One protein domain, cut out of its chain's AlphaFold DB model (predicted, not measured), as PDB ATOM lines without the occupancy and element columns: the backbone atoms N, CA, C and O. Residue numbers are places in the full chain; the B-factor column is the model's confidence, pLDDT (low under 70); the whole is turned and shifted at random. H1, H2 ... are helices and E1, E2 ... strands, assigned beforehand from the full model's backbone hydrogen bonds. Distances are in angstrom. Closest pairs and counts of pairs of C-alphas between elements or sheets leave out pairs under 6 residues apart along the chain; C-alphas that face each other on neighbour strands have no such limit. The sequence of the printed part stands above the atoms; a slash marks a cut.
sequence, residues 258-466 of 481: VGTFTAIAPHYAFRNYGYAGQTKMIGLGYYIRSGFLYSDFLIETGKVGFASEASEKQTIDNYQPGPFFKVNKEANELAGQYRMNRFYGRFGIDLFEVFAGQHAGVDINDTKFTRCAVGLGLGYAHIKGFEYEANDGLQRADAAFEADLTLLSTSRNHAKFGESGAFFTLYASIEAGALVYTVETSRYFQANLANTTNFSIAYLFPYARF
ATOM      1  N   VAL A 258      18.587  20.380 -18.737       72.75
ATOM      2  CA  VAL A 258      18.792  20.572 -20.170       72.75
ATOM      3  C   VAL A 258      18.015  21.788 -20.662       72.75
ATOM      4  O   VAL A 258      18.294  22.264 -21.752       72.75
ATOM      5  N   GLY A 259      17.064  22.333 -19.896       75.50
ATOM      6  CA  GLY A 259      16.179  23.416 -20.342       75.50
ATOM      7  C   GLY A 259      15.100  22.937 -21.321       75.50
ATOM      8  O   GLY A 259      15.088  21.783 -21.744       75.50
ATOM      9  N   THR A 260      14.179  23.823 -21.692       85.19
ATOM     10  CA  THR A 260      13.025  23.491 -22.550       85.19
ATOM     11  C   THR A 260      13.449  22.973 -23.933       85.19
ATOM     12  O   THR A 260      14.396  23.479 -24.548       85.19
ATOM     13  N   PHE A 261      12.776  21.941 -24.446       86.06
ATOM     14  CA  PHE A 261      13.046  21.411 -25.784       86.06
ATOM     15  C   PHE A 261      11.835  20.736 -26.425       86.06
ATOM     16  O   PHE A 261      10.933  20.241 -25.750       86.06
ATOM     17  N   THR A 262      11.861  20.680 -27.756       91.38
ATOM     18  CA  THR A 262      10.958  19.857 -28.557       91.38
ATOM     19  C   THR A 262      11.740  18.761 -29.266       91.38
ATOM     20  O   THR A 262      12.917  18.936 -29.609       91.38
ATOM     21  N   ALA A 263      11.105  17.613 -29.470       90.56
ATOM     22  CA  ALA A 263      11.718  16.468 -30.118       90.56
ATOM     23  C   ALA A 263      10.717  15.688 -30.968       90.56
ATOM     24  O   ALA A 263       9.521  15.679 -30.697       90.56
ATOM     25  N   ILE A 264      11.225  15.001 -31.984       89.62
ATOM     26  CA  ILE A 264      10.474  13.994 -32.737       89.62
ATOM     27  C   ILE A 264      11.071  12.639 -32.371       89.62
ATOM     28  O   ILE A 264      12.293  12.523 -32.321       89.62
ATOM     29  N   ALA A 265      10.255  11.625 -32.107       87.12
ATOM     30  CA  ALA A 265      10.768  10.303 -31.765       87.12
ATOM     31  C   ALA A 265      10.017   9.199 -32.501       87.12
ATOM     32  O   ALA A 265       8.783   9.242 -32.523       87.12
ATOM     33  N   PRO A 266      10.714   8.174 -33.027       87.44
ATOM     34  CA  PRO A 266      10.062   6.896 -33.233       87.44
ATOM     35  C   PRO A 266       9.583   6.383 -31.874       87.44
ATOM     36  O   PRO A 266      10.280   6.502 -30.859       87.44
ATOM     37  N   HIS A 267       8.388   5.818 -31.874       88.25
ATOM     38  CA  HIS A 267       7.736   5.276 -30.697       88.25
ATOM     39  C   HIS A 267       7.332   3.834 -30.985       88.25
ATOM     40  O   HIS A 267       6.885   3.505 -32.084       88.25
ATOM     41  N   TYR A 268       7.568   2.954 -30.023       88.31
ATOM     42  CA  TYR A 268       7.210   1.548 -30.129       88.31
ATOM     43  C   TYR A 268       6.504   1.117 -28.855       88.31
ATOM     44  O   TYR A 268       7.119   1.110 -27.785       88.31
ATOM     45  N   ALA A 269       5.231   0.749 -28.976       88.19
ATOM     46  CA  ALA A 269       4.439   0.194 -27.892       88.19
ATOM     47  C   ALA A 269       4.299  -1.320 -28.049       88.19
ATOM     48  O   ALA A 269       3.985  -1.842 -29.122       88.19
ATOM     49  N   PHE A 270       4.531  -2.041 -26.962       85.94
ATOM     50  CA  PHE A 270       4.526  -3.488 -26.934       85.94
ATOM     51  C   PHE A 270       3.940  -4.038 -25.639       85.94
ATOM     52  O   PHE A 270       3.984  -3.424 -24.571       85.94
ATOM     53  N   ARG A 271       3.397  -5.249 -25.743       83.81
ATOM     54  CA  ARG A 271       2.880  -6.017 -24.612       83.81
ATOM     55  C   ARG A 271       2.852  -7.493 -24.977       83.81
ATOM     56  O   ARG A 271       2.477  -7.844 -26.095       83.81
ATOM     57  N   ASN A 272       3.190  -8.342 -24.015       73.56
ATOM     58  CA  ASN A 272       3.070  -9.786 -24.140       73.56
ATOM     59  C   ASN A 272       2.578 -10.359 -22.803       73.56
ATOM     60  O   ASN A 272       3.372 -10.545 -21.881       73.56
ATOM     61  N   TYR A 273       1.267 -10.555 -22.675       69.62
ATOM     62  CA  TYR A 273       0.652 -11.199 -21.513       69.62
ATOM     63  C   TYR A 273       0.105 -12.561 -21.936       69.62
ATOM     64  O   TYR A 273      -0.389 -12.691 -23.041       69.62
ATOM     65  N   GLY A 274       0.162 -13.573 -21.067       62.31
ATOM     66  CA  GLY A 274      -0.331 -14.918 -21.414       62.31
ATOM     67  C   GLY A 274      -1.858 -15.039 -21.534       62.31
ATOM     68  O   GLY A 274      -2.343 -16.046 -22.029       62.31
ATOM     69  N   TYR A 275      -2.604 -14.031 -21.072       64.19
ATOM     70  CA  TYR A 275      -4.075 -14.005 -21.017       64.19
ATOM     71  C   TYR A 275      -4.704 -12.994 -21.994       64.19
ATOM     72  O   TYR A 275      -5.904 -12.736 -21.959       64.19
ATOM     73  N   ALA A 276      -3.893 -12.351 -22.834       75.62
ATOM     74  CA  ALA A 276      -4.357 -11.389 -23.827       75.62
ATOM     75  C   ALA A 276      -3.421 -11.424 -25.028       75.62
ATOM     76  O   ALA A 276      -2.224 -11.644 -24.859       75.62
ATOM     77  N   GLY A 277      -3.934 -11.131 -26.223       78.94
ATOM     78  CA  GLY A 277      -3.087 -11.183 -27.411       78.94
ATOM     79  C   GLY A 277      -1.896 -10.218 -27.345       78.94
ATOM     80  O   GLY A 277      -1.829  -9.286 -26.528       78.94
ATOM     81  N   GLN A 278      -0.924 -10.405 -28.230       88.06
ATOM     82  CA  GLN A 278       0.240  -9.518 -28.279       88.06
ATOM     83  C   GLN A 278      -0.131  -8.111 -28.772       88.06
ATOM     84  O   GLN A 278      -0.862  -7.944 -29.745       88.06
ATOM     85  N   THR A 279       0.433  -7.086 -28.128       88.19
ATOM     86  CA  THR A 279       0.406  -5.709 -28.647       88.19
ATOM     87  C   THR A 279       1.747  -5.404 -29.292       88.19
ATOM     88  O   THR A 279       2.789  -5.620 -28.670       88.19
ATOM     89  N   LYS A 280       1.715  -4.885 -30.520       92.44
ATOM     90  CA  LYS A 280       2.867  -4.354 -31.255       92.44
ATOM     91  C   LYS A 280       2.396  -3.173 -32.091       92.44
ATOM     92  O   LYS A 280       1.729  -3.355 -33.111       92.44
ATOM     93  N   MET A 281       2.749  -1.972 -31.660       93.50
ATOM     94  CA  MET A 281       2.461  -0.738 -32.374       93.50
ATOM     95  C   MET A 281       3.744   0.037 -32.605       93.50
ATOM     96  O   MET A 281       4.583   0.142 -31.714       93.50
ATOM     97  N   ILE A 282       3.880   0.580 -33.806       92.88
ATOM     98  CA  ILE A 282       4.961   1.482 -34.172       92.88
ATOM     99  C   ILE A 282       4.361   2.830 -34.539       92.88
ATOM    100  O   ILE A 282       3.303   2.908 -35.164       92.88
ATOM    101  N   GLY A 283       5.033   3.894 -34.143       92.56
ATOM    102  CA  GLY A 283       4.540   5.236 -34.332       92.56
ATOM    103  C   GLY A 283       5.630   6.281 -34.361       92.56
ATOM    104  O   GLY A 283       6.829   6.001 -34.275       92.56
ATOM    105  N   LEU A 284       5.165   7.513 -34.481       93.38
ATOM    106  CA  LEU A 284       5.958   8.717 -34.380       93.38
ATOM    107  C   LEU A 284       5.294   9.627 -33.352       93.38
ATOM    108  O   LEU A 284       4.074   9.796 -33.359       93.38
ATOM    109  N   GLY A 285       6.099  10.221 -32.480       94.00
ATOM    110  CA  GLY A 285       5.637  11.218 -31.529       94.00
ATOM    111  C   GLY A 285       6.346  12.553 -31.710       94.00
ATOM    112  O   GLY A 285       7.532  12.600 -32.046       94.00
ATOM    113  N   TYR A 286       5.617  13.632 -31.452       95.69
ATOM    114  CA  TYR A 286       6.149  14.968 -31.225       95.69
ATOM    115  C   TYR A 286       6.078  15.278 -29.731       95.69
ATOM    116  O   TYR A 286       5.011  15.215 -29.127       95.69
ATOM    117  N   TYR A 287       7.221  15.592 -29.137       93.81
ATOM    118  CA  TYR A 287       7.423  15.688 -27.698       93.81
ATOM    119  C   TYR A 287       7.814  17.111 -27.337       93.81
ATOM    120  O   TYR A 287       8.729  17.675 -27.935       93.81
ATOM    121  N   ILE A 288       7.152  17.672 -26.335       91.75
ATOM    122  CA  ILE A 288       7.419  18.997 -25.784       91.75
ATOM    123  C   ILE A 288       7.772  18.816 -24.312       91.75
ATOM    124  O   ILE A 288       7.059  18.144 -23.563       91.75
ATOM    125  N   ARG A 289       8.899  19.383 -23.891       87.88
ATOM    126  CA  ARG A 289       9.380  19.346 -22.508       87.88
ATOM    127  C   ARG A 289       9.671  20.769 -22.059       87.88
ATOM    128  O   ARG A 289      10.528  21.408 -22.662       87.88
ATOM    129  N   SER A 290       8.962  21.253 -21.039       84.38
ATOM    130  CA  SER A 290       9.086  22.629 -20.547       84.38
ATOM    131  C   SER A 290       8.896  22.675 -19.036       84.38
ATOM    132  O   SER A 290       7.804  22.396 -18.546       84.38
ATOM    133  N   GLY A 291       9.949  23.019 -18.288       76.75
ATOM    134  CA  GLY A 291       9.895  22.970 -16.822       76.75
ATOM    135  C   GLY A 291       9.426  21.608 -16.318       76.75
ATOM    136  O   GLY A 291       9.850  20.580 -16.841       76.75
ATOM    137  N   PHE A 292       8.497  21.596 -15.364       76.75
ATOM    138  CA  PHE A 292       7.863  20.379 -14.842       76.75
ATOM    139  C   PHE A 292       6.736  19.824 -15.730       76.75
ATOM    140  O   PHE A 292       6.271  18.712 -15.478       76.75
ATOM    141  N   LEU A 293       6.288  20.573 -16.743       82.19
ATOM    142  CA  LEU A 293       5.216  20.176 -17.651       82.19
ATOM    143  C   LEU A 293       5.768  19.483 -18.894       82.19
ATOM    144  O   LEU A 293       6.856  19.778 -19.404       82.19
ATOM    145  N   TYR A 294       4.966  18.579 -19.438       84.50
ATOM    146  CA  TYR A 294       5.246  18.002 -20.739       84.50
ATOM    147  C   TYR A 294       3.973  17.710 -21.515       84.50
ATOM    148  O   TYR A 294       2.887  17.533 -20.956       84.50
ATOM    149  N   SER A 295       4.126  17.695 -22.833       92.06
ATOM    150  CA  SER A 295       3.043  17.407 -23.761       92.06
ATOM    151  C   SER A 295       3.570  16.580 -24.919       92.06
ATOM    152  O   SER A 295       4.607  16.915 -25.490       92.06
ATOM    153  N   ASP A 296       2.854  15.519 -25.267       94.81
ATOM    154  CA  ASP A 296       3.218  14.632 -26.367       94.81
ATOM    155  C   ASP A 296       2.045  14.494 -27.329       94.81
ATOM    156  O   ASP A 296       0.906  14.352 -26.896       94.81
ATOM    157  N   PHE A 297       2.324  14.455 -28.625       96.44
ATOM    158  CA  PHE A 297       1.355  14.113 -29.659       96.44
ATOM    159  C   PHE A 297       1.863  12.882 -30.388       96.44
ATOM    160  O   PHE A 297       2.946  12.921 -30.966       96.44
ATOM    161  N   LEU A 298       1.114  11.787 -30.335       96.19
ATOM    162  CA  LEU A 298       1.538  10.494 -30.856       96.19
ATOM    163  C   LEU A 298       0.585  10.007 -31.939       96.19
ATOM    164  O   LEU A 298      -0.639  10.103 -31.815       96.19
ATOM    165  N   ILE A 299       1.185   9.449 -32.984       96.56
ATOM    166  CA  ILE A 299       0.500   8.724 -34.044       96.56
ATOM    167  C   ILE A 299       1.124   7.341 -34.115       96.56
ATOM    168  O   ILE A 299       2.320   7.218 -34.376       96.56
ATOM    169  N   GLU A 300       0.329   6.301 -33.919       95.19
ATOM    170  CA  GLU A 300       0.811   4.923 -33.949       95.19
ATOM    171  C   GLU A 300      -0.093   4.041 -34.802       95.19
ATOM    172  O   GLU A 300      -1.296   4.265 -34.917       95.19
ATOM    173  N   THR A 301       0.481   2.985 -35.359       96.12
ATOM    174  CA  THR A 301      -0.216   1.968 -36.143       96.12
ATOM    175  C   THR A 301       0.293   0.588 -35.755       96.12
ATOM    176  O   THR A 301       1.481   0.395 -35.486       96.12
ATOM    177  N   GLY A 302      -0.590  -0.401 -35.740       94.31
ATOM    178  CA  GLY A 302      -0.189  -1.785 -35.531       94.31
ATOM    179  C   GLY A 302      -1.322  -2.660 -35.033       94.31
ATOM    180  O   GLY A 302      -2.471  -2.518 -35.454       94.31
ATOM    181  N   LYS A 303      -0.967  -3.592 -34.152       94.06
ATOM    182  CA  LYS A 303      -1.901  -4.523 -33.530       94.06
ATOM    183  C   LYS A 303      -1.945  -4.295 -32.021       94.06
ATOM    184  O   LYS A 303      -0.894  -4.188 -31.390       94.06
ATOM    185  N   VAL A 304      -3.141  -4.249 -31.445       91.69
ATOM    186  CA  VAL A 304      -3.352  -4.236 -29.989       91.69
ATOM    187  C   VAL A 304      -4.070  -5.499 -29.595       91.69
ATOM    188  O   VAL A 304      -5.149  -5.782 -30.106       91.69
ATOM    189  N   GLY A 305      -3.479  -6.254 -28.679       88.56
ATOM    190  CA  GLY A 305      -4.121  -7.463 -28.210       88.56
ATOM    191  C   GLY A 305      -5.335  -7.162 -27.343       88.56
ATOM    192  O   GLY A 305      -5.311  -6.248 -26.512       88.56
ATOM    193  N   PHE A 306      -6.357  -7.988 -27.465       87.44
ATOM    194  CA  PHE A 306      -7.510  -7.995 -26.588       87.44
ATOM    195  C   PHE A 306      -7.565  -9.298 -25.787       87.44
ATOM    196  O   PHE A 306      -6.945 -10.304 -26.153       87.44
ATOM    197  N   ALA A 307      -8.248  -9.244 -24.651       80.94
ATOM    198  CA  ALA A 307      -8.463 -10.404 -23.798       80.94
ATOM    199  C   ALA A 307      -9.703 -11.204 -24.213       80.94
ATOM    200  O   ALA A 307     -10.591 -10.663 -24.869       80.94
ATOM    201  N   SER A 308      -9.756 -12.467 -23.785       74.00
ATOM    202  CA  SER A 308     -10.856 -13.392 -24.083       74.00
ATOM    203  C   SER A 308     -12.205 -12.887 -23.560       74.00
ATOM    204  O   SER A 308     -13.196 -12.945 -24.277       74.00
ATOM    205  N   GLU A 309     -12.241 -12.368 -22.328       72.94
ATOM    206  CA  GLU A 309     -13.465 -11.871 -21.690       72.94
ATOM    207  C   GLU A 309     -13.172 -10.842 -20.580       72.94
ATOM    208  O   GLU A 309     -12.061 -10.766 -20.034       72.94
ATOM    209  N   ALA A 310     -14.185 -10.051 -20.214       68.88
ATOM    210  CA  ALA A 310     -14.160  -9.250 -18.993       68.88
ATOM    211  C   ALA A 310     -14.603 -10.101 -17.786       68.88
ATOM    212  O   ALA A 310     -15.494 -10.933 -17.894       68.88
ATOM    213  N   SER A 311     -14.008  -9.874 -16.612       61.75
ATOM    214  CA  SER A 311     -14.277 -10.641 -15.387       61.75
ATOM    215  C   SER A 311     -15.626 -10.323 -14.737       61.75
ATOM    216  O   SER A 311     -15.979 -10.953 -13.744       61.75
ATOM    217  N   GLU A 312     -16.340  -9.301 -15.205       61.81
ATOM    218  CA  GLU A 312     -17.646  -8.919 -14.675       61.81
ATOM    219  C   GLU A 312     -18.705  -9.142 -15.759       61.81
ATOM    220  O   GLU A 312     -18.700  -8.472 -16.794       61.81
ATOM    221  N   LYS A 313     -19.635 -10.075 -15.511       58.03
ATOM    222  CA  LYS A 313     -20.863 -10.222 -16.302       58.03
ATOM    223  C   LYS A 313     -21.811  -9.066 -15.952       58.03
ATOM    224  O   LYS A 313     -22.676  -9.210 -15.097       58.03
ATOM    225  N   GLN A 314     -21.604  -7.892 -16.545       52.50
ATOM    226  CA  GLN A 314     -22.521  -6.756 -16.403       52.50
ATOM    227  C   GLN A 314     -23.444  -6.688 -17.619       52.50
ATOM    228  O   GLN A 314     -22.963  -6.433 -18.716       52.50
ATOM    229  N   THR A 315     -24.749  -6.868 -17.427       51.94
ATOM    230  CA  THR A 315     -25.753  -6.633 -18.479       51.94
ATOM    231  C   THR A 315     -25.937  -5.129 -18.726       51.94
ATOM    232  O   THR A 315     -25.606  -4.315 -17.857       51.94
ATOM    233  N   ILE A 316     -26.478  -4.735 -19.890       47.53
ATOM    234  CA  ILE A 316     -26.837  -3.328 -20.183       47.53
ATOM    235  C   ILE A 316     -27.710  -2.725 -19.066       47.53
ATOM    236  O   ILE A 316     -27.490  -1.579 -18.676       47.53
ATOM    237  N   ASP A 317     -28.622  -3.518 -18.500       43.97
ATOM    238  CA  ASP A 317     -29.599  -3.068 -17.500       43.97
ATOM    239  C   ASP A 317     -29.005  -2.826 -16.099       43.97
ATOM    240  O   ASP A 317     -29.588  -2.092 -15.306       43.97
ATOM    241  N   ASN A 318     -27.835  -3.399 -15.790       49.53
ATOM    242  CA  ASN A 318     -27.175  -3.301 -14.478       49.53
ATOM    243  C   ASN A 318     -25.777  -2.672 -14.564       49.53
ATOM    244  O   ASN A 318     -24.899  -2.940 -13.736       49.53
ATOM    245  N   TYR A 319     -25.543  -1.838 -15.578       47.53
ATOM    246  CA  TYR A 319     -24.243  -1.222 -15.784       47.53
ATOM    247  C   TYR A 319     -23.890  -0.243 -14.655       47.53
ATOM    248  O   TYR A 319     -24.396   0.877 -14.601       47.53
ATOM    249  N   GLN A 320     -22.947  -0.634 -13.791       48.84
ATOM    250  CA  GLN A 320     -22.270   0.298 -12.894       48.84
ATOM    251  C   GLN A 320     -20.907   0.687 -13.483       48.84
ATOM    252  O   GLN A 320     -20.009  -0.157 -13.579       48.84
ATOM    253  N   PRO A 321     -20.712   1.954 -13.899       46.22
ATOM    254  CA  PRO A 321     -19.436   2.410 -14.431       46.22
ATOM    255  C   PRO A 321     -18.343   2.386 -13.355       46.22
ATOM    256  O   PRO A 321     -18.192   3.315 -12.568       46.22
ATOM    257  N   GLY A 322     -17.532   1.326 -13.357       47.81
ATOM    258  CA  GLY A 322     -16.272   1.263 -12.620       47.81
ATOM    259  C   GLY A 322     -15.124   1.996 -13.341       47.81
ATOM    260  O   GLY A 322     -15.151   2.180 -14.570       47.81
ATOM    261  N   PRO A 323     -14.068   2.410 -12.613       44.25
ATOM    262  CA  PRO A 323     -12.919   3.095 -13.208       44.25
ATOM    263  C   PRO A 323     -12.100   2.178 -14.136       44.25
ATOM    264  O   PRO A 323     -11.526   2.665 -15.113       44.25
ATOM    265  N   PHE A 324     -12.128   0.857 -13.920       54.50
ATOM    266  CA  PHE A 324     -11.438  -0.138 -14.745       54.50
ATOM    267  C   PHE A 324     -12.261  -1.427 -14.837       54.50
ATOM    268  O   PHE A 324     -12.597  -2.009 -13.809       54.50
ATOM    269  N   PHE A 325     -12.551  -1.893 -16.054       61.69
ATOM    270  CA  PHE A 325     -13.077  -3.245 -16.248       61.69
ATOM    271  C   PHE A 325     -11.956  -4.241 -15.975       61.69
ATOM    272  O   PHE A 325     -10.856  -4.117 -16.520       61.69
ATOM    273  N   LYS A 326     -12.218  -5.212 -15.106       62.72
ATOM    274  CA  LYS A 326     -11.274  -6.293 -14.844       62.72
ATOM    275  C   LYS A 326     -11.333  -7.275 -16.009       62.72
ATOM    276  O   LYS A 326     -12.408  -7.663 -16.440       62.72
ATOM    277  N   VAL A 327     -10.177  -7.648 -16.536       67.44
ATOM    278  CA  VAL A 327     -10.036  -8.725 -17.523       67.44
ATOM    279  C   VAL A 327     -10.003 -10.054 -16.776       67.44
ATOM    280  O   VAL A 327      -9.314 -10.135 -15.753       67.44
ATOM    281  N   ASN A 328     -10.696 -11.087 -17.269       68.25
ATOM    282  CA  ASN A 328     -10.476 -12.423 -16.726       68.25
ATOM    283  C   ASN A 328      -9.104 -12.931 -17.194       68.25
ATOM    284  O   ASN A 328      -8.866 -13.106 -18.385       68.25
ATOM    285  N   LYS A 329      -8.183 -13.130 -16.248       67.50
ATOM    286  CA  LYS A 329      -6.817 -13.598 -16.531       67.50
ATOM    287  C   LYS A 329      -6.713 -15.120 -16.625       67.50
ATOM    288  O   LYS A 329      -5.666 -15.615 -17.031       67.50
ATOM    289  N   GLU A 330      -7.756 -15.832 -16.216       65.81
ATOM    290  CA  GLU A 330      -7.841 -17.294 -16.258       65.81
ATOM    291  C   GLU A 330      -8.398 -17.778 -17.604       65.81
ATOM    292  O   GLU A 330      -8.070 -18.875 -18.045       65.81
ATOM    293  N   ALA A 331      -9.164 -16.930 -18.298       65.00
ATOM    294  CA  ALA A 331      -9.668 -17.189 -19.640       65.00
ATOM    295  C   ALA A 331      -8.666 -16.708 -20.705       65.00
ATOM    296  O   ALA A 331      -8.488 -15.507 -20.920       65.00
ATOM    297  N   ASN A 332      -8.014 -17.644 -21.395       65.75
ATOM    298  CA  ASN A 332      -7.083 -17.353 -22.494       65.75
ATOM    299  C   ASN A 332      -7.510 -17.955 -23.843       65.75
ATOM    300  O   ASN A 332      -6.823 -17.752 -24.840       65.75
ATOM    301  N   GLU A 333      -8.638 -18.666 -23.892       71.62
ATOM    302  CA  GLU A 333      -9.028 -19.465 -25.057       71.62
ATOM    303  C   GLU A 333      -9.436 -18.625 -26.275       71.62
ATOM    304  O   GLU A 333      -9.253 -19.069 -27.406       71.62
ATOM    305  N   LEU A 334      -9.949 -17.405 -26.064       77.38
ATOM    306  CA  LEU A 334     -10.389 -16.492 -27.127       77.38
ATOM    307  C   LEU A 334      -9.575 -15.189 -27.148       77.38
ATOM    308  O   LEU A 334     -10.081 -14.125 -27.509       77.38
ATOM    309  N   ALA A 335      -8.304 -15.242 -26.747       83.38
ATOM    310  CA  ALA A 335      -7.403 -14.108 -26.920       83.38
ATOM    311  C   ALA A 335      -7.189 -13.784 -28.415       83.38
ATOM    312  O   ALA A 335      -7.255 -14.647 -29.295       83.38
ATOM    313  N   GLY A 336      -6.936 -12.510 -28.712       88.12
ATOM    314  CA  GLY A 336      -6.797 -12.034 -30.086       88.12
ATOM    315  C   GLY A 336      -6.237 -10.623 -30.171       88.12
ATOM    316  O   GLY A 336      -5.710 -10.085 -29.198       88.12
ATOM    317  N   GLN A 337      -6.299 -10.023 -31.357       93.06
ATOM    318  CA  GLN A 337      -5.725  -8.715 -31.654       93.06
ATOM    319  C   GLN A 337      -6.642  -7.870 -32.543       93.06
ATOM    320  O   GLN A 337      -7.199  -8.353 -33.525       93.06
ATOM    321  N   TYR A 338      -6.743  -6.576 -32.243       93.56
ATOM    322  CA  TYR A 338      -7.297  -5.565 -33.141       93.56
ATOM    323  C   TYR A 338      -6.200  -4.960 -34.004       93.56
ATOM    324  O   TYR A 338      -5.118  -4.644 -33.504       93.56
ATOM    325  N   ARG A 339      -6.492  -4.705 -35.280       94.62
ATOM    326  CA  ARG A 339      -5.668  -3.822 -36.120       94.62
ATOM    327  C   ARG A 339      -6.110  -2.387 -35.885       94.62
ATOM    328  O   ARG A 339      -7.284  -2.082 -36.076       94.62
ATOM    329  N   MET A 340      -5.193  -1.509 -35.492       93.62
ATOM    330  CA  MET A 340      -5.557  -0.172 -35.034       93.62
ATOM    331  C   MET A 340      -4.539   0.900 -35.422       93.62
ATOM    332  O   MET A 340      -3.331   0.664 -35.397       93.62
ATOM    333  N   ASN A 341      -5.058   2.098 -35.698       95.75
ATOM    334  CA  ASN A 341      -4.305   3.349 -35.708       95.75
ATOM    335  C   ASN A 341      -4.720   4.203 -34.498       95.75
ATOM    336  O   ASN A 341      -5.916   4.377 -34.273       95.75
ATOM    337  N   ARG A 342      -3.772   4.762 -33.743       94.88
ATOM    338  CA  ARG A 342      -4.027   5.686 -32.624       94.88
ATOM    339  C   ARG A 342      -3.516   7.079 -32.958       94.88
ATOM    340  O   ARG A 342      -2.408   7.217 -33.466       94.88
ATOM    341  N   PHE A 343      -4.302   8.091 -32.611       96.69
ATOM    342  CA  PHE A 343      -3.936   9.506 -32.672       96.69
ATOM    343  C   PHE A 343      -4.283  10.131 -31.327       96.69
ATOM    344  O   PHE A 343      -5.460  10.160 -30.966       96.69
ATOM    345  N   TYR A 344      -3.298  10.577 -30.553       96.38
ATOM    346  CA  TYR A 344      -3.565  11.036 -29.190       96.38
ATOM    347  C   TYR A 344      -2.571  12.064 -28.679       96.38
ATOM    348  O   TYR A 344      -1.390  12.050 -29.023       96.38
ATOM    349  N   GLY A 345      -3.086  12.957 -27.837       96.44
ATOM    350  CA  GLY A 345      -2.308  13.899 -27.051       96.44
ATOM    351  C   GLY A 345      -2.142  13.389 -25.623       96.44
ATOM    352  O   GLY A 345      -3.063  12.792 -25.063       96.44
ATOM    353  N   ARG A 346      -0.982  13.633 -25.018       94.88
ATOM    354  CA  ARG A 346      -0.694  13.354 -23.609       94.88
ATOM    355  C   ARG A 346      -0.185  14.603 -22.918       94.88
ATOM    356  O   ARG A 346       0.563  15.368 -23.519       94.88
ATOM    357  N   PHE A 347      -0.536  14.753 -21.650       93.50
ATOM    358  CA  PHE A 347      -0.108  15.837 -20.780       93.50
ATOM    359  C   PHE A 347       0.244  15.270 -19.412       93.50
ATOM    360  O   PHE A 347      -0.468  14.408 -18.892       93.50
ATOM    361  N   GLY A 348       1.313  15.768 -18.803       88.75
ATOM    362  CA  GLY A 348       1.666  15.334 -17.462       88.75
ATOM    363  C   GLY A 348       2.646  16.242 -16.744       88.75
ATOM    364  O   GLY A 348       3.019  17.312 -17.233       88.75
ATOM    365  N   ILE A 349       3.052  15.767 -15.569       85.00
ATOM    366  CA  ILE A 349       3.940  16.452 -14.634       85.00
ATOM    367  C   ILE A 349       5.135  15.577 -14.233       85.00
ATOM    368  O   ILE A 349       5.017  14.356 -14.114       85.00
ATOM    369  N   ASP A 350       6.286  16.206 -14.003       77.94
ATOM    370  CA  ASP A 350       7.480  15.565 -13.440       77.94
ATOM    371  C   ASP A 350       7.312  15.365 -11.923       77.94
ATOM    372  O   ASP A 350       7.300  16.316 -11.137       77.94
ATOM    373  N   LEU A 351       7.200  14.109 -11.490       68.56
ATOM    374  CA  LEU A 351       7.043  13.724 -10.090       68.56
ATOM    375  C   LEU A 351       8.210  14.188  -9.220       68.56
ATOM    376  O   LEU A 351       8.009  14.486  -8.044       68.56
ATOM    377  N   PHE A 352       9.424  14.283  -9.772       64.75
ATOM    378  CA  PHE A 352      10.567  14.766  -9.000       64.75
ATOM    379  C   PHE A 352      10.447  16.232  -8.588       64.75
ATOM    380  O   PHE A 352      11.215  16.647  -7.719       64.75
ATOM    381  N   GLU A 353       9.569  17.003  -9.229       61.47
ATOM    382  CA  GLU A 353       9.256  18.383  -8.847       61.47
ATOM    383  C   GLU A 353       8.090  18.426  -7.867       61.47
ATOM    384  O   GLU A 353       8.160  19.120  -6.858       61.47
ATOM    385  N   VAL A 354       7.066  17.600  -8.092       58.22
ATOM    386  CA  VAL A 354       5.915  17.488  -7.184       58.22
ATOM    387  C   VAL A 354       6.357  17.075  -5.776       58.22
ATOM    388  O   VAL A 354       5.961  17.700  -4.796       58.22
ATOM    389  N   PHE A 355       7.223  16.061  -5.658       54.78
ATOM    390  CA  PHE A 355       7.720  15.587  -4.360       54.78
ATOM    391  C   PHE A 355       8.794  16.485  -3.737       54.78
ATOM    392  O   PHE A 355       9.050  16.380  -2.541       54.78
ATOM    393  N   ALA A 356       9.423  17.362  -4.521       53.31
ATOM    394  CA  ALA A 356      10.395  18.321  -4.007       53.31
ATOM    395  C   ALA A 356       9.723  19.542  -3.333       53.31
ATOM    396  O   ALA A 356      10.391  20.278  -2.607       53.31
ATOM    397  N   GLY A 357       8.404  19.713  -3.509       45.72
ATOM    398  CA  GLY A 357       7.583  20.739  -2.856       45.72
ATOM    399  C   GLY A 357       7.650  22.126  -3.513       45.72
ATOM    400  O   GLY A 357       8.510  22.404  -4.344       45.72
ATOM    401  N   GLN A 358       6.753  23.036  -3.103       41.31
ATOM    402  CA  GLN A 358       6.669  24.430  -3.596       41.31
ATOM    403  C   GLN A 358       7.937  25.275  -3.339       41.31
ATOM    404  O   GLN A 358       8.078  26.357  -3.899       41.31
ATOM    405  N   HIS A 359       8.875  24.782  -2.526       42.69
ATOM    406  CA  HIS A 359      10.147  25.438  -2.201       42.69
ATOM    407  C   HIS A 359      11.350  24.852  -2.964       42.69
ATOM    408  O   HIS A 359      12.493  25.100  -2.588       42.69
ATOM    409  N   ALA A 360      11.106  24.066  -4.019       43.78
ATOM    410  CA  ALA A 360      12.146  23.379  -4.785       43.78
ATOM    411  C   ALA A 360      12.926  24.254  -5.783       43.78
ATOM    412  O   ALA A 360      13.802  23.718  -6.461       43.78
ATOM    413  N   GLY A 361      12.621  25.555  -5.881       41.88
ATOM    414  CA  GLY A 361      13.506  26.557  -6.491       41.88
ATOM    415  C   GLY A 361      13.888  26.343  -7.961       41.88
ATOM    416  O   GLY A 361      14.844  26.960  -8.419       41.88
ATOM    417  N   VAL A 362      13.192  25.480  -8.703       44.56
ATOM    418  CA  VAL A 362      13.432  25.316 -10.141       44.56
ATOM    419  C   VAL A 362      12.584  26.353 -10.868       44.56
ATOM    420  O   VAL A 362      11.355  26.314 -10.782       44.56
ATOM    421  N   ASP A 363      13.237  27.289 -11.556       50.41
ATOM    422  CA  ASP A 363      12.562  28.211 -12.464       50.41
ATOM    423  C   ASP A 363      11.657  27.422 -13.425       50.41
ATOM    424  O   ASP A 363      12.015  26.342 -13.903       50.41
ATOM    425  N   ILE A 364      10.482  27.976 -13.744       52.94
ATOM    426  CA  ILE A 364       9.413  27.353 -14.561       52.94
ATOM    427  C   ILE A 364       9.922  26.817 -15.920       52.94
ATOM    428  O   ILE A 364       9.253  26.020 -16.574       52.94
ATOM    429  N   ASN A 365      11.123  27.207 -16.341       55.75
ATOM    430  CA  ASN A 365      11.692  26.916 -17.649       55.75
ATOM    431  C   ASN A 365      12.681  25.735 -17.677       55.75
ATOM    432  O   ASN A 365      13.013  25.254 -18.772       55.75
ATOM    433  N   ASP A 366      13.115  25.220 -16.522       66.31
ATOM    434  CA  ASP A 366      14.199  24.239 -16.455       66.31
ATOM    435  C   ASP A 366      13.700  22.794 -16.465       66.31
ATOM    436  O   ASP A 366      13.103  22.267 -15.530       66.31
ATOM    437  N   THR A 367      13.960  22.117 -17.581       74.31
ATOM    438  CA  THR A 367      13.681  20.691 -17.754       74.31
ATOM    439  C   THR A 367      14.893  19.853 -17.343       74.31
ATOM    440  O   THR A 367      16.023  20.181 -17.701       74.31
ATOM    441  N   LYS A 368      14.663  18.744 -16.629       73.94
ATOM    442  CA  LYS A 368      15.704  17.811 -16.160       73.94
ATOM    443  C   LYS A 368      16.130  16.806 -17.227       73.94
ATOM    444  O   LYS A 368      15.320  16.382 -18.046       73.94
ATOM    445  N   PHE A 369      17.391  16.376 -17.167       72.62
ATOM    446  CA  PHE A 369      17.915  15.290 -18.000       72.62
ATOM    447  C   PHE A 369      17.279  13.940 -17.634       72.62
ATOM    448  O   PHE A 369      16.874  13.196 -18.518       72.62
ATOM    449  N   THR A 370      17.160  13.636 -16.338       74.44
ATOM    450  CA  THR A 370      16.499  12.415 -15.847       74.44
ATOM    451  C   THR A 370      15.189  12.775 -15.171       74.44
ATOM    452  O   THR A 370      15.173  13.641 -14.291       74.44
ATOM    453  N   ARG A 371      14.100  12.110 -15.565       72.50
ATOM    454  CA  ARG A 371      12.736  12.486 -15.172       72.50
ATOM    455  C   ARG A 371      11.898  11.267 -14.827       72.50
ATOM    456  O   ARG A 371      12.108  10.193 -15.388       72.50
ATOM    457  N   CYS A 372      10.940  11.451 -13.928       77.44
ATOM    458  CA  CYS A 372       9.885  10.484 -13.665       77.44
ATOM    459  C   CYS A 372       8.566  11.224 -13.833       77.44
ATOM    460  O   CYS A 372       8.284  12.139 -13.069       77.44
ATOM    461  N   ALA A 373       7.799  10.890 -14.858       80.75
ATOM    462  CA  ALA A 373       6.657  11.681 -15.276       80.75
ATOM    463  C   ALA A 373       5.368  10.871 -15.140       80.75
ATOM    464  O   ALA A 373       5.363   9.671 -15.405       80.75
ATOM    465  N   VAL A 374       4.276  11.512 -14.731       84.81
ATOM    466  CA  VAL A 374       2.936  10.910 -14.752       84.81
ATOM    467  C   VAL A 374       1.955  11.839 -15.425       84.81
ATOM    468  O   VAL A 374       2.056  13.062 -15.309       84.81
ATOM    469  N   GLY A 375       0.987  11.261 -16.120       89.19
ATOM    470  CA  GLY A 375       0.040  12.061 -16.866       89.19
ATOM    471  C   GLY A 375      -1.160  11.295 -17.378       89.19
ATOM    472  O   GLY A 375      -1.344  10.098 -17.137       89.19
ATOM    473  N   LEU A 376      -1.965  12.041 -18.118       94.38
ATOM    474  CA  LEU A 376      -3.161  11.575 -18.793       94.38
ATOM    475  C   LEU A 376      -3.094  11.943 -20.271       94.38
ATOM    476  O   LEU A 376      -2.427  12.893 -20.672       94.38
ATOM    477  N   GLY A 377      -3.787  11.183 -21.097       93.50
ATOM    478  CA  GLY A 377      -3.913  11.463 -22.512       93.50
ATOM    479  C   GLY A 377      -5.290  11.116 -23.030       93.50
ATOM    480  O   GLY A 377      -6.019  10.321 -22.437       93.50
ATOM    481  N   LEU A 378      -5.629  11.738 -24.145       96.38
ATOM    482  CA  LEU A 378      -6.904  11.596 -24.824       96.38
ATOM    483  C   LEU A 378      -6.637  11.501 -26.316       96.38
ATOM    484  O   LEU A 378      -5.752  12.177 -26.851       96.38
ATOM    485  N   GLY A 379      -7.409  10.666 -26.993       96.06
ATOM    486  CA  GLY A 379      -7.273  10.525 -28.426       96.06
ATOM    487  C   GLY A 379      -8.342   9.668 -29.058       96.06
ATOM    488  O   GLY A 379      -9.355   9.334 -28.446       96.06
ATOM    489  N   TYR A 380      -8.080   9.320 -30.308       97.00
ATOM    490  CA  TYR A 380      -8.955   8.526 -31.147       97.00
ATOM    491  C   TYR A 380      -8.229   7.280 -31.653       97.00
ATOM    492  O   TYR A 380      -7.073   7.334 -32.085       97.00
ATOM    493  N   ALA A 381      -8.923   6.152 -31.583       96.00
ATOM    494  CA  ALA A 381      -8.469   4.847 -32.012       96.00
ATOM    495  C   ALA A 381      -9.310   4.400 -33.210       96.00
ATOM    496  O   ALA A 381     -10.498   4.139 -33.070       96.00
ATOM    497  N   HIS A 382      -8.691   4.296 -34.382       96.56
ATOM    498  CA  HIS A 382      -9.331   3.768 -35.581       96.56
ATOM    499  C   HIS A 382      -9.048   2.270 -35.715       96.56
ATOM    500  O   HIS A 382      -7.929   1.870 -36.054       96.56
ATOM    501  N   ILE A 383     -10.060   1.452 -35.450       93.06
ATOM    502  CA  ILE A 383     -10.036  -0.007 -35.510       93.06
ATOM    503  C   ILE A 383     -10.425  -0.461 -36.916       93.06
ATOM    504  O   ILE A 383     -11.473  -0.102 -37.440       93.06
ATOM    505  N   LYS A 384      -9.554  -1.258 -37.536       89.38
ATOM    506  CA  LYS A 384      -9.716  -1.785 -38.901       89.38
ATOM    507  C   LYS A 384     -10.211  -3.235 -38.940       89.38
ATOM    508  O   LYS A 384     -10.365  -3.786 -40.024       89.38
ATOM    509  N   GLY A 385     -10.381  -3.865 -37.780       88.62
ATOM    510  CA  GLY A 385     -10.830  -5.250 -37.648       88.62
ATOM    511  C   GLY A 385     -10.166  -5.979 -36.482       88.62
ATOM    512  O   GLY A 385      -9.279  -5.431 -35.816       88.62
ATOM    513  N   PHE A 386     -10.588  -7.223 -36.270       90.50
ATOM    514  CA  PHE A 386     -10.127  -8.116 -35.207       90.50
ATOM    515  C   PHE A 386      -9.664  -9.462 -35.784       90.50
ATOM    516  O   PHE A 386     -10.060  -9.853 -36.880       90.50
ATOM    517  N   GLU A 387      -8.799 -10.154 -35.053       90.31
ATOM    518  CA  GLU A 387      -8.232 -11.451 -35.419       90.31
ATOM    519  C   GLU A 387      -8.035 -12.255 -34.127       90.31
ATOM    520  O   GLU A 387      -7.348 -11.786 -33.219       90.31
ATOM    521  N   TYR A 388      -8.660 -13.428 -34.009       88.69
ATOM    522  CA  TYR A 388      -8.417 -14.344 -32.888       88.69
ATOM    523  C   TYR A 388      -7.106 -15.110 -33.101       88.69
ATOM    524  O   TYR A 388      -6.701 -15.336 -34.239       88.69
ATOM    525  N   GLU A 389      -6.430 -15.505 -32.018       84.56
ATOM    526  CA  GLU A 389      -5.197 -16.305 -32.125       84.56
ATOM    527  C   GLU A 389      -5.482 -17.752 -32.561       84.56
ATOM    528  O   GLU A 389      -4.663 -18.361 -33.248       84.56
ATOM    529  N   ALA A 390      -6.653 -18.286 -32.201       82.94
ATOM    530  CA  ALA A 390      -7.129 -19.589 -32.651       82.94
ATOM    531  C   ALA A 390      -7.884 -19.479 -33.988       82.94
ATOM    532  O   ALA A 390      -8.732 -18.601 -34.160       82.94
ATOM    533  N   ASN A 391      -7.625 -20.412 -34.913       84.50
ATOM    534  CA  ASN A 391      -8.252 -20.439 -36.244       84.50
ATOM    535  C   ASN A 391      -9.780 -20.612 -36.188       84.50
ATOM    536  O   ASN A 391     -10.494 -20.081 -37.033       84.50
ATOM    537  N   ASP A 392     -10.279 -21.337 -35.190       86.00
ATOM    538  CA  ASP A 392     -11.699 -21.544 -34.893       86.00
ATOM    539  C   ASP A 392     -12.233 -20.555 -33.838       86.00
ATOM    540  O   ASP A 392     -13.392 -20.639 -33.429       86.00
ATOM    541  N   GLY A 393     -11.415 -19.587 -33.409       82.88
ATOM    542  CA  GLY A 393     -11.729 -18.680 -32.304       82.88
ATOM    543  C   GLY A 393     -12.997 -17.856 -32.526       82.88
ATOM    544  O   GLY A 393     -13.750 -17.648 -31.582       82.88
ATOM    545  N   LEU A 394     -13.286 -17.447 -33.768       85.31
ATOM    546  CA  LEU A 394     -14.538 -16.749 -34.087       85.31
ATOM    547  C   LEU A 394     -15.757 -17.661 -33.898       85.31
ATOM    548  O   LEU A 394     -16.693 -17.270 -33.215       85.31
ATOM    549  N   GLN A 395     -15.718 -18.885 -34.433       86.06
ATOM    550  CA  GLN A 395     -16.824 -19.839 -34.303       86.06
ATOM    551  C   GLN A 395     -17.078 -20.203 -32.837       86.06
ATOM    552  O   GLN A 395     -18.224 -20.264 -32.400       86.06
ATOM    553  N   ARG A 396     -16.008 -20.402 -32.059       82.56
ATOM    554  CA  ARG A 396     -16.103 -20.678 -30.621       82.56
ATOM    555  C   ARG A 396     -16.630 -19.482 -29.832       82.56
ATOM    556  O   ARG A 396     -17.430 -19.679 -28.922       82.56
ATOM    557  N   ALA A 397     -16.204 -18.267 -30.178       80.25
ATOM    558  CA  ALA A 397     -16.711 -17.045 -29.565       80.25
ATOM    559  C   ALA A 397     -18.198 -16.841 -29.873       80.25
ATOM    560  O   ALA A 397     -18.963 -16.581 -28.951       80.25
ATOM    561  N   ASP A 398     -18.611 -17.020 -31.130       83.94
ATOM    562  CA  ASP A 398     -20.013 -16.924 -31.542       83.94
ATOM    563  C   ASP A 398     -20.870 -17.974 -30.818       83.94
ATOM    564  O   ASP A 398     -21.869 -17.616 -30.200       83.94
ATOM    565  N   ALA A 399     -20.435 -19.239 -30.775       82.25
ATOM    566  CA  ALA A 399     -21.150 -20.302 -30.066       82.25
ATOM    567  C   ALA A 399     -21.265 -20.037 -28.552       82.25
ATOM    568  O   ALA A 399     -22.321 -20.256 -27.961       82.25
ATOM    569  N   ALA A 400     -20.197 -19.543 -27.914       77.06
ATOM    570  CA  ALA A 400     -20.222 -19.173 -26.498       77.06
ATOM    571  C   ALA A 400     -21.156 -17.980 -26.234       77.06
ATOM    572  O   ALA A 400     -21.842 -17.940 -25.214       77.06
ATOM    573  N   PHE A 401     -21.198 -17.022 -27.161       75.19
ATOM    574  CA  PHE A 401     -22.059 -15.850 -27.078       75.19
ATOM    575  C   PHE A 401     -23.534 -16.215 -27.277       75.19
ATOM    576  O   PHE A 401     -24.383 -15.709 -26.555       75.19
ATOM    577  N   GLU A 402     -23.845 -17.124 -28.201       76.81
ATOM    578  CA  GLU A 402     -25.206 -17.624 -28.440       76.81
ATOM    579  C   GLU A 402     -25.726 -18.515 -27.300       76.81
ATOM    580  O   GLU A 402     -26.913 -18.471 -26.978       76.81
ATOM    581  N   ALA A 403     -24.849 -19.300 -26.664       75.88
ATOM    582  CA  ALA A 403     -25.219 -20.209 -25.579       75.88
ATOM    583  C   ALA A 403     -25.543 -19.500 -24.247       75.88
ATOM    584  O   ALA A 403     -26.302 -20.041 -23.441       75.88
ATOM    585  N   ASP A 404     -24.996 -18.304 -23.998       71.00
ATOM    586  CA  ASP A 404     -25.277 -17.496 -22.804       71.00
ATOM    587  C   ASP A 404     -25.912 -16.154 -23.205       71.00
ATOM    588  O   ASP A 404     -25.229 -15.170 -23.492       71.00
ATOM    589  N   LEU A 405     -27.248 -16.095 -23.164       62.34
ATOM    590  CA  LEU A 405     -28.024 -14.902 -23.528       62.34
ATOM    591  C   LEU A 405     -27.646 -13.650 -22.709       62.34
ATOM    592  O   LEU A 405     -27.867 -12.524 -23.158       62.34
ATOM    593  N   THR A 406     -27.045 -13.808 -21.522       62.75
ATOM    594  CA  THR A 406     -26.556 -12.663 -20.737       62.75
ATOM    595  C   THR A 406     -25.334 -12.007 -21.386       62.75
ATOM    596  O   THR A 406     -25.173 -10.785 -21.305       62.75
ATOM    597  N   LEU A 407     -24.518 -12.774 -22.116       61.28
ATOM    598  CA  LEU A 407     -23.408 -12.249 -22.909       61.28
ATOM    599  C   LEU A 407     -23.910 -11.490 -24.142       61.28
ATOM    600  O   LEU A 407     -23.370 -10.417 -24.409       61.28
ATOM    601  N   LEU A 408     -24.985 -11.945 -24.808       54.97
ATOM    602  CA  LEU A 408     -25.640 -11.212 -25.914       54.97
ATOM    603  C   LEU A 408     -26.056  -9.795 -25.509       54.97
ATOM    604  O   LEU A 408     -25.935  -8.859 -26.298       54.97
ATOM    605  N   SER A 409     -26.487  -9.624 -24.256       54.22
ATOM    606  CA  SER A 409     -26.828  -8.313 -23.692       54.22
ATOM    607  C   SER A 409     -25.609  -7.443 -23.352       54.22
ATOM    608  O   SER A 409     -25.774  -6.317 -22.900       54.22
ATOM    609  N   THR A 410     -24.380  -7.932 -23.555       61.88
ATOM    610  CA  THR A 410     -23.141  -7.270 -23.135       61.88
ATOM    611  C   THR A 410     -22.151  -7.177 -24.299       61.88
ATOM    612  O   THR A 410     -21.182  -7.934 -24.382       61.88
ATOM    613  N   SER A 411     -22.331  -6.186 -25.180       61.06
ATOM    614  CA  SER A 411     -21.473  -5.962 -26.366       61.06
ATOM    615  C   SER A 411     -19.967  -5.865 -26.061       61.06
ATOM    616  O   SER A 411     -19.129  -6.064 -26.935       61.06
ATOM    617  N   ARG A 412     -19.593  -5.616 -24.801       68.44
ATOM    618  CA  ARG A 412     -18.201  -5.528 -24.338       68.44
ATOM    619  C   ARG A 412     -17.463  -6.863 -24.253       68.44
ATOM    620  O   ARG A 412     -16.242  -6.824 -24.169       68.44
ATOM    621  N   ASN A 413     -18.166  -7.996 -24.265       70.56
ATOM    622  CA  ASN A 413     -17.571  -9.327 -24.101       70.56
ATOM    623  C   ASN A 413     -17.246 -10.031 -25.422       70.56
ATOM    624  O   ASN A 413     -16.741 -11.147 -25.402       70.56
ATOM    625  N   HIS A 414     -17.481  -9.388 -26.567       80.06
ATOM    626  CA  HIS A 414     -17.192  -9.986 -27.863       80.06
ATOM    627  C   HIS A 414     -16.415  -9.027 -28.760       80.06
ATOM    628  O   HIS A 414     -16.838  -7.902 -29.024       80.06
ATOM    629  N   ALA A 415     -15.276  -9.499 -29.275       83.69
ATOM    630  CA  ALA A 415     -14.357  -8.658 -30.035       83.69
ATOM    631  C   ALA A 415     -14.936  -8.095 -31.347       83.69
ATOM    632  O   ALA A 415     -14.484  -7.057 -31.823       83.69
ATOM    633  N   LYS A 416     -15.971  -8.728 -31.919       84.50
ATOM    634  CA  LYS A 416     -16.605  -8.258 -33.159       84.50
ATOM    635  C   LYS A 416     -17.317  -6.914 -33.019       84.50
ATOM    636  O   LYS A 416     -17.481  -6.225 -34.014       84.50
ATOM    637  N   PHE A 417     -17.694  -6.537 -31.796       84.81
ATOM    638  CA  PHE A 417     -18.308  -5.240 -31.495       84.81
ATOM    639  C   PHE A 417     -17.278  -4.162 -31.128       84.81
ATOM    640  O   PHE A 417     -17.647  -3.080 -30.681       84.81
ATOM    641  N   GLY A 418     -15.980  -4.457 -31.265       85.44
ATOM    642  CA  GLY A 418     -14.924  -3.468 -31.107       85.44
ATOM    643  C   GLY A 418     -14.925  -2.465 -32.261       85.44
ATOM    644  O   GLY A 418     -14.571  -2.821 -33.383       85.44
ATOM    645  N   GLU A 419     -15.257  -1.207 -31.978       88.94
ATOM    646  CA  GLU A 419     -15.370  -0.134 -32.972       88.94
ATOM    647  C   GLU A 419     -14.391   1.024 -32.733       88.94
ATOM    648  O   GLU A 419     -13.800   1.195 -31.661       88.94
ATOM    649  N   SER A 420     -14.208   1.829 -33.783       93.69
ATOM    650  CA  SER A 420     -13.329   2.997 -33.773       93.69
ATOM    651  C   SER A 420     -13.904   4.125 -32.928       93.69
ATOM    652  O   SER A 420     -14.914   4.714 -33.300       93.69
ATOM    653  N   GLY A 421     -13.207   4.521 -31.867       92.94
ATOM    654  CA  GLY A 421     -13.740   5.497 -30.929       92.94
ATOM    655  C   GLY A 421     -12.687   6.267 -30.157       92.94
ATOM    656  O   GLY A 421     -11.477   6.071 -30.299       92.94
ATOM    657  N   ALA A 422     -13.175   7.160 -29.299       92.94
ATOM    658  CA  ALA A 422     -12.325   7.851 -28.350       92.94
ATOM    659  C   ALA A 422     -11.694   6.859 -27.358       92.94
ATOM    660  O   ALA A 422     -12.259   5.809 -27.024       92.94
ATOM    661  N   PHE A 423     -10.526   7.224 -26.852       92.44
ATOM    662  CA  PHE A 423      -9.889   6.532 -25.747       92.44
ATOM    663  C   PHE A 423      -9.199   7.532 -24.823       92.44
ATOM    664  O   PHE A 423      -8.791   8.616 -25.247       92.44
ATOM    665  N   PHE A 424      -9.054   7.148 -23.559       92.75
ATOM    666  CA  PHE A 424      -8.184   7.849 -22.624       92.75
ATOM    667  C   PHE A 424      -7.010   6.962 -22.234       92.75
ATOM    668  O   PHE A 424      -7.104   5.736 -22.261       92.75
ATOM    669  N   THR A 425      -5.897   7.574 -21.857       90.81
ATOM    670  CA  THR A 425      -4.718   6.872 -21.356       90.81
ATOM    671  C   THR A 425      -4.225   7.513 -20.068       90.81
ATOM    672  O   THR A 425      -4.249   8.731 -19.927       90.81
ATOM    673  N   LEU A 426      -3.794   6.695 -19.118       89.19
ATOM    674  CA  LEU A 426      -3.026   7.107 -17.946       89.19
ATOM    675  C   LEU A 426      -1.637   6.521 -18.091       89.19
ATOM    676  O   LEU A 426      -1.508   5.351 -18.444       89.19
ATOM    677  N   TYR A 427      -0.593   7.287 -17.813       88.75
ATOM    678  CA  TYR A 427       0.756   6.782 -18.009       88.75
ATOM    679  C   TYR A 427       1.733   7.278 -16.959       88.75
ATOM    680  O   TYR A 427       1.568   8.345 -16.369       88.75
ATOM    681  N   ALA A 428       2.772   6.474 -16.773       84.19
ATOM    682  CA  ALA A 428       3.963   6.807 -16.020       84.19
ATOM    683  C   ALA A 428       5.181   6.575 -16.918       84.19
ATOM    684  O   ALA A 428       5.272   5.539 -17.581       84.19
ATOM    685  N   SER A 429       6.116   7.516 -16.964       83.56
ATOM    686  CA  SER A 429       7.338   7.411 -17.752       83.56
ATOM    687  C   SER A 429       8.587   7.654 -16.920       83.56
ATOM    688  O   SER A 429       8.582   8.384 -15.933       83.56
ATOM    689  N   ILE A 430       9.678   7.025 -17.345       78.81
ATOM    690  CA  ILE A 430      11.027   7.329 -16.887       78.81
ATOM    691  C   ILE A 430      11.798   7.806 -18.111       78.81
ATOM    692  O   ILE A 430      11.835   7.126 -19.138       78.81
ATOM    693  N   GLU A 431      12.405   8.980 -17.993       79.38
ATOM    694  CA  GLU A 431      13.186   9.602 -19.058       79.38
ATOM    695  C   GLU A 431      14.645   9.725 -18.624       79.38
ATOM    696  O   GLU A 431      14.933  10.065 -17.475       79.38
ATOM    697  N   ALA A 432      15.561   9.452 -19.546       75.62
ATOM    698  CA  ALA A 432      16.995   9.658 -19.390       75.62
ATOM    699  C   ALA A 432      17.539  10.295 -20.678       75.62
ATOM    700  O   ALA A 432      17.902   9.613 -21.641       75.62
ATOM    701  N   GLY A 433      17.543  11.627 -20.701       77.12
ATOM    702  CA  GLY A 433      17.896  12.439 -21.854       77.12
ATOM    703  C   GLY A 433      16.946  12.198 -23.019       77.12
ATOM    704  O   GLY A 433      15.770  12.543 -22.961       77.12
ATOM    705  N   ALA A 434      17.467  11.599 -24.084       79.56
ATOM    706  CA  ALA A 434      16.703  11.233 -25.266       79.56
ATOM    707  C   ALA A 434      15.901   9.932 -25.123       79.56
ATOM    708  O   ALA A 434      15.042   9.665 -25.954       79.56
ATOM    709  N   LEU A 435      16.167   9.091 -24.121       80.44
ATOM    710  CA  LEU A 435      15.442   7.833 -23.965       80.44
ATOM    711  C   LEU A 435      14.217   8.026 -23.074       80.44
ATOM    712  O   LEU A 435      14.340   8.517 -21.954       80.44
ATOM    713  N   VAL A 436      13.060   7.572 -23.544       84.31
ATOM    714  CA  VAL A 436      11.810   7.564 -22.781       84.31
ATOM    715  C   VAL A 436      11.286   6.141 -22.715       84.31
ATOM    716  O   VAL A 436      11.044   5.518 -23.745       84.31
ATOM    717  N   TYR A 437      11.077   5.642 -21.504       82.56
ATOM    718  CA  TYR A 437      10.322   4.422 -21.245       82.56
ATOM    719  C   TYR A 437       8.986   4.802 -20.624       82.56
ATOM    720  O   TYR A 437       8.949   5.615 -19.708       82.56
ATOM    721  N   THR A 438       7.881   4.249 -21.110       85.25
ATOM    722  CA  THR A 438       6.537   4.579 -20.623       85.25
ATOM    723  C   THR A 438       5.735   3.316 -20.358       85.25
ATOM    724  O   THR A 438       5.713   2.396 -21.168       85.25
ATOM    725  N   VAL A 439       5.037   3.295 -19.232       84.94
ATOM    726  CA  VAL A 439       3.958   2.360 -18.928       84.94
ATOM    727  C   VAL A 439       2.655   3.122 -19.131       84.94
ATOM    728  O   VAL A 439       2.436   4.131 -18.467       84.94
ATOM    729  N   GLU A 440       1.809   2.682 -20.055       85.19
ATOM    730  CA  GLU A 440       0.552   3.353 -20.399       85.19
ATOM    731  C   GLU A 440      -0.637   2.410 -20.232       85.19
ATOM    732  O   GLU A 440      -0.658   1.322 -20.789       85.19
ATOM    733  N   THR A 441      -1.655   2.824 -19.491       87.31
ATOM    734  CA  THR A 441      -2.930   2.121 -19.353       87.31
ATOM    735  C   THR A 441      -3.975   2.853 -20.174       87.31
ATOM    736  O   THR A 441      -4.364   3.966 -19.829       87.31
ATOM    737  N   SER A 442      -4.419   2.233 -21.266       87.00
ATOM    738  CA  SER A 442      -5.403   2.804 -22.192       87.00
ATOM    739  C   SER A 442      -6.792   2.211 -21.968       87.00
ATOM    740  O   SER A 442      -6.929   1.004 -21.759       87.00
ATOM    741  N   ARG A 443      -7.821   3.056 -22.063       87.25
ATOM    742  CA  ARG A 443      -9.235   2.684 -22.040       87.25
ATOM    743  C   ARG A 443      -9.931   3.185 -23.302       87.25
ATOM    744  O   ARG A 443     -10.147   4.381 -23.467       87.25
ATOM    745  N   TYR A 444     -10.289   2.239 -24.158       87.44
ATOM    746  CA  TYR A 444     -11.058   2.389 -25.383       87.44
ATOM    747  C   TYR A 444     -12.544   2.259 -25.057       87.44
ATOM    748  O   TYR A 444     -12.988   1.222 -24.561       87.44
ATOM    749  N   PHE A 445     -13.332   3.298 -25.335       85.31
ATOM    750  CA  PHE A 445     -14.756   3.290 -24.984       85.31
ATOM    751  C   PHE A 445     -15.568   2.287 -25.816       85.31
ATOM    752  O   PHE A 445     -16.492   1.658 -25.297       85.31
ATOM    753  N   GLN A 446     -15.179   2.102 -27.078       84.44
ATOM    754  CA  GLN A 446     -15.864   1.245 -28.048       84.44
ATOM    755  C   GLN A 446     -15.134  -0.078 -28.332       84.44
ATOM    756  O   GLN A 446     -15.585  -0.851 -29.159       84.44
ATOM    757  N   ALA A 447     -14.044  -0.388 -27.621       86.00
ATOM    758  CA  ALA A 447     -13.308  -1.651 -27.770       86.00
ATOM    759  C   ALA A 447     -12.802  -2.159 -26.418       86.00
ATOM    760  O   ALA A 447     -11.605  -2.243 -26.149       86.00
ATOM    761  N   ASN A 448     -13.742  -2.478 -25.529       81.56
ATOM    762  CA  ASN A 448     -13.451  -2.663 -24.107       81.56
ATOM    763  C   ASN A 448     -12.500  -3.833 -23.793       81.56
ATOM    764  O   ASN A 448     -11.737  -3.736 -22.835       81.56
ATOM    765  N   LEU A 449     -12.464  -4.885 -24.620       83.12
ATOM    766  CA  LEU A 449     -11.513  -5.998 -24.461       83.12
ATOM    767  C   LEU A 449     -10.048  -5.596 -24.723       83.12
ATOM    768  O   LEU A 449      -9.136  -6.322 -24.332       83.12
ATOM    769  N   ALA A 450      -9.806  -4.448 -25.367       84.81
ATOM    770  CA  ALA A 450      -8.470  -3.889 -25.582       84.81
ATOM    771  C   ALA A 450      -7.978  -3.025 -24.402       84.81
ATOM    772  O   ALA A 450      -6.844  -2.543 -24.429       84.81
ATOM    773  N   ASN A 451      -8.809  -2.808 -23.372       83.56
ATOM    774  CA  ASN A 451      -8.462  -1.988 -22.209       83.56
ATOM    775  C   ASN A 451      -7.360  -2.660 -21.390       83.56
ATOM    776  O   ASN A 451      -7.560  -3.714 -20.793       83.56
ATOM    777  N   THR A 452      -6.172  -2.058 -21.371       74.38
ATOM    778  CA  THR A 452      -4.980  -2.696 -20.804       74.38
ATOM    779  C   THR A 452      -3.841  -1.714 -20.578       74.38
ATOM    780  O   THR A 452      -3.807  -0.619 -21.141       74.38
ATOM    781  N   THR A 453      -2.852  -2.174 -19.817       83.69
ATOM    782  CA  THR A 453      -1.513  -1.596 -19.753       83.69
ATOM    783  C   THR A 453      -0.627  -2.103 -20.897       83.69
ATOM    784  O   THR A 453      -0.558  -3.310 -21.131       83.69
ATOM    785  N   ASN A 454       0.053  -1.191 -21.590       83.75
ATOM    786  CA  ASN A 454       1.124  -1.434 -22.552       83.75
ATOM    787  C   ASN A 454       2.426  -0.799 -22.045       83.75
ATOM    788  O   ASN A 454       2.419   0.158 -21.268       83.75
ATOM    789  N   PHE A 455       3.551  -1.311 -22.530       84.44
ATOM    790  CA  PHE A 455       4.859  -0.690 -22.361       84.44
ATOM    791  C   PHE A 455       5.239   0.010 -23.655       84.44
ATOM    792  O   PHE A 455       4.876  -0.453 -24.731       84.44
ATOM    793  N   SER A 456       5.977   1.109 -23.587       86.12
ATOM    794  CA  SER A 456       6.511   1.740 -24.784       86.12
ATOM    795  C   SER A 456       7.873   2.370 -24.569       86.12
ATOM    796  O   SER A 456       8.257   2.719 -23.453       86.12
ATOM    797  N   ILE A 457       8.613   2.480 -25.668       84.00
ATOM    798  CA  ILE A 457       9.921   3.120 -25.727       84.00
ATOM    799  C   ILE A 457       9.882   4.180 -26.824       84.00
ATOM    800  O   ILE A 457       9.369   3.931 -27.915       84.00
ATOM    801  N   ALA A 458      10.447   5.348 -26.538       86.38
ATOM    802  CA  ALA A 458      10.711   6.389 -27.520       86.38
ATOM    803  C   ALA A 458      12.149   6.893 -27.423       86.38
ATOM    804  O   ALA A 458      12.744   6.936 -26.345       86.38
ATOM    805  N   TYR A 459      12.683   7.292 -28.574       84.56
ATOM    806  CA  TYR A 459      14.007   7.888 -28.691       84.56
ATOM    807  C   TYR A 459      13.916   9.319 -29.240       84.56
ATOM    808  O   TYR A 459      13.795   9.535 -30.445       84.56
ATOM    809  N   LEU A 460      13.931  10.302 -28.345       85.62
ATOM    810  CA  LEU A 460      13.716  11.715 -28.630       85.62
ATOM    811  C   LEU A 460      14.866  12.297 -29.456       85.62
ATOM    812  O   LEU A 460      16.004  12.391 -28.999       85.62
ATOM    813  N   PHE A 461      14.559  12.773 -30.660       85.06
ATOM    814  CA  PHE A 461      15.479  13.564 -31.463       85.06
ATOM    815  C   PHE A 461      15.206  15.067 -31.270       85.06
ATOM    816  O   PHE A 461      14.244  15.584 -31.852       85.06
ATOM    817  N   PRO A 462      16.030  15.800 -30.487       84.56
ATOM    818  CA  PRO A 462      15.838  17.226 -30.210       84.56
ATOM    819  C   PRO A 462      16.264  18.081 -31.417       84.56
ATOM    820  O   PRO A 462      17.319  18.725 -31.422       84.56
ATOM    821  N   TYR A 463      15.460  18.061 -32.482       79.19
ATOM    822  CA  TYR A 463      15.821  18.602 -33.797       79.19
ATOM    823  C   TYR A 463      16.235  20.083 -33.754       79.19
ATOM    824  O   TYR A 463      17.209  20.463 -34.402       79.19
ATOM    825  N   ALA A 464      15.566  20.917 -32.950       80.31
ATOM    826  CA  ALA A 464      15.896  22.337 -32.829       80.31
ATOM    827  C   ALA A 464      17.320  22.555 -32.278       80.31
ATOM    828  O   ALA A 464      18.088  23.365 -32.807       80.31
ATOM    829  N   ARG A 465      17.712  21.769 -31.267       76.44
ATOM    830  CA  ARG A 465      19.066  21.803 -30.687       76.44
ATOM    831  C   ARG A 465      20.104  21.281 -31.666       76.44
ATOM    832  O   ARG A 465      21.171  21.875 -31.810       76.44
ATOM    833  N   PHE A 466      19.761  20.220 -32.395       73.44
ATOM    834  CA  PHE A 466      20.623  19.681 -33.440       73.44
ATOM    835  C   PHE A 466      20.921  20.723 -34.526       73.44
ATOM    836  O   PHE A 466      22.085  20.951 -34.856       73.44
TER     837      PHE A 466
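What this domain is: This is residues 258 to 466 of the 481 residues of an uncharacterized protein of Crocinitomicaceae bacterium (UniProt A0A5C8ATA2). This is a long, closed barrel of eight antiparallel strands, E1 to E8, that ring its axis in the order in which they follow each other along the chain, with E8 closing the ring beside E1. At one end lie the long stretch of residues 307 to 335 and the helices H2 and H3; at the other end lie the stretch of residues 355 to 369, the short helix H1 outside the barrel, and the short helix H4. You have 209 printed residues, with eight named strands and four named helices in the order E1 E2 E3 E4 H1 E5 H2 H3 E6 E7 E8 H4, and the class is mostly strand. The whole is compact, with a radius of gyration of the C-alphas of 19.4 A, yet elongated in outline, with spans of 63 by 33 by 26 A.

Where its parts are: Find C-alpha 261 at (13.046, 21.411, -25.784); from there E1 runs through residues 261 to 273, 35.1 A long, and bends by 64 degrees at residue 264. E2, residues 276 to 290, comes back over 36.7 A, and E3, residues 293 to 306, covers 32.2 A. After the long link look for E4, residues 336 to 350, 35.3 A, which a tight link with 0 residues between them joins to H1, residues 351 to 354, 4.9 A. E5, residues 370 to 388, is the longest strand at 40.3 A and bends by 97 degrees at residue 385; it ends at C-alpha 388, (-8.417, -14.344, -32.888). Next come H2, residues 393 to 403, 15.2 A, and H3, residues 405 to 408, 5.0 A. E6, residues 421 to 432, spans 33.1 A, E7, residues 435 to 444, 27.1 A, and E8, residues 452 to 459, 23.1 A. H4, residues 463 to 466, 4.9 A, ends at C-alpha 466, (20.623, 19.681, -33.440).

How they stand to each other: Begin with the barrel. E1 E2 E3 E4 and E6 E7 E8 are meanders, each strand the antiparallel neighbour of the one before. In the hairpin of E1 and E2, N 267 and O 283 are 2.9 A apart, within hydrogen-bond range; in that of E2 and E3, look at N 286 and O 297, 2.8 A. In the hairpin of E3 and E4, N 298 and O 344 are 2.8 A apart. E4 and E5 are antiparallel at 161 degrees, with N 343 and O 380 at 2.9 A; E5 and E6 stand at 141 degrees, with N 377 and O 425 at 2.8 A. In the hairpins of E6 and E7 and of E7 and E8, find N 441 and O 426 at 2.7 A and N 438 and O 456 at 2.8 A. E8 and E1 close the ring at 140 degrees, with N 270 and O 455 at 2.8 A. Outside the barrel, H1 is on it at a height over the sheet of 7.4 A, and the closest C-alphas of H1 and E5, those of Leu 351 and Ala 373, are 5.6 A apart. H4 is on the barrel too, with the C-alphas of Tyr 463 and Ala 263 of E1, their closest, 5.9 A apart. H2 is on it by the end of E5, where the closest C-alphas, of Leu 394 and Tyr 388, are 6.7 A apart. H3 is not on the barrel; it and H2 only just touch, only at the corner, with 3 pairs of C-alphas within 8 A, the closest being Phe 401 and Leu 407 at 5.7 A. In H2 every O i to N i+4 pair is within hydrogen-bond range; H1, H3 and H4 are too short for such a pair.

The domain as a whole: The two C-alphas farthest apart are those of Gly 361 and Ala 403, 63.6 A. The printed part has no cut. The long links are E3 to E4, H1 to E5 and H3 to E6. The mean pLDDT of the printed part is 78.9, and 50 residues are under 70: residues 273 to 275, 310 to 332, 351 to 366 and 405 to 412.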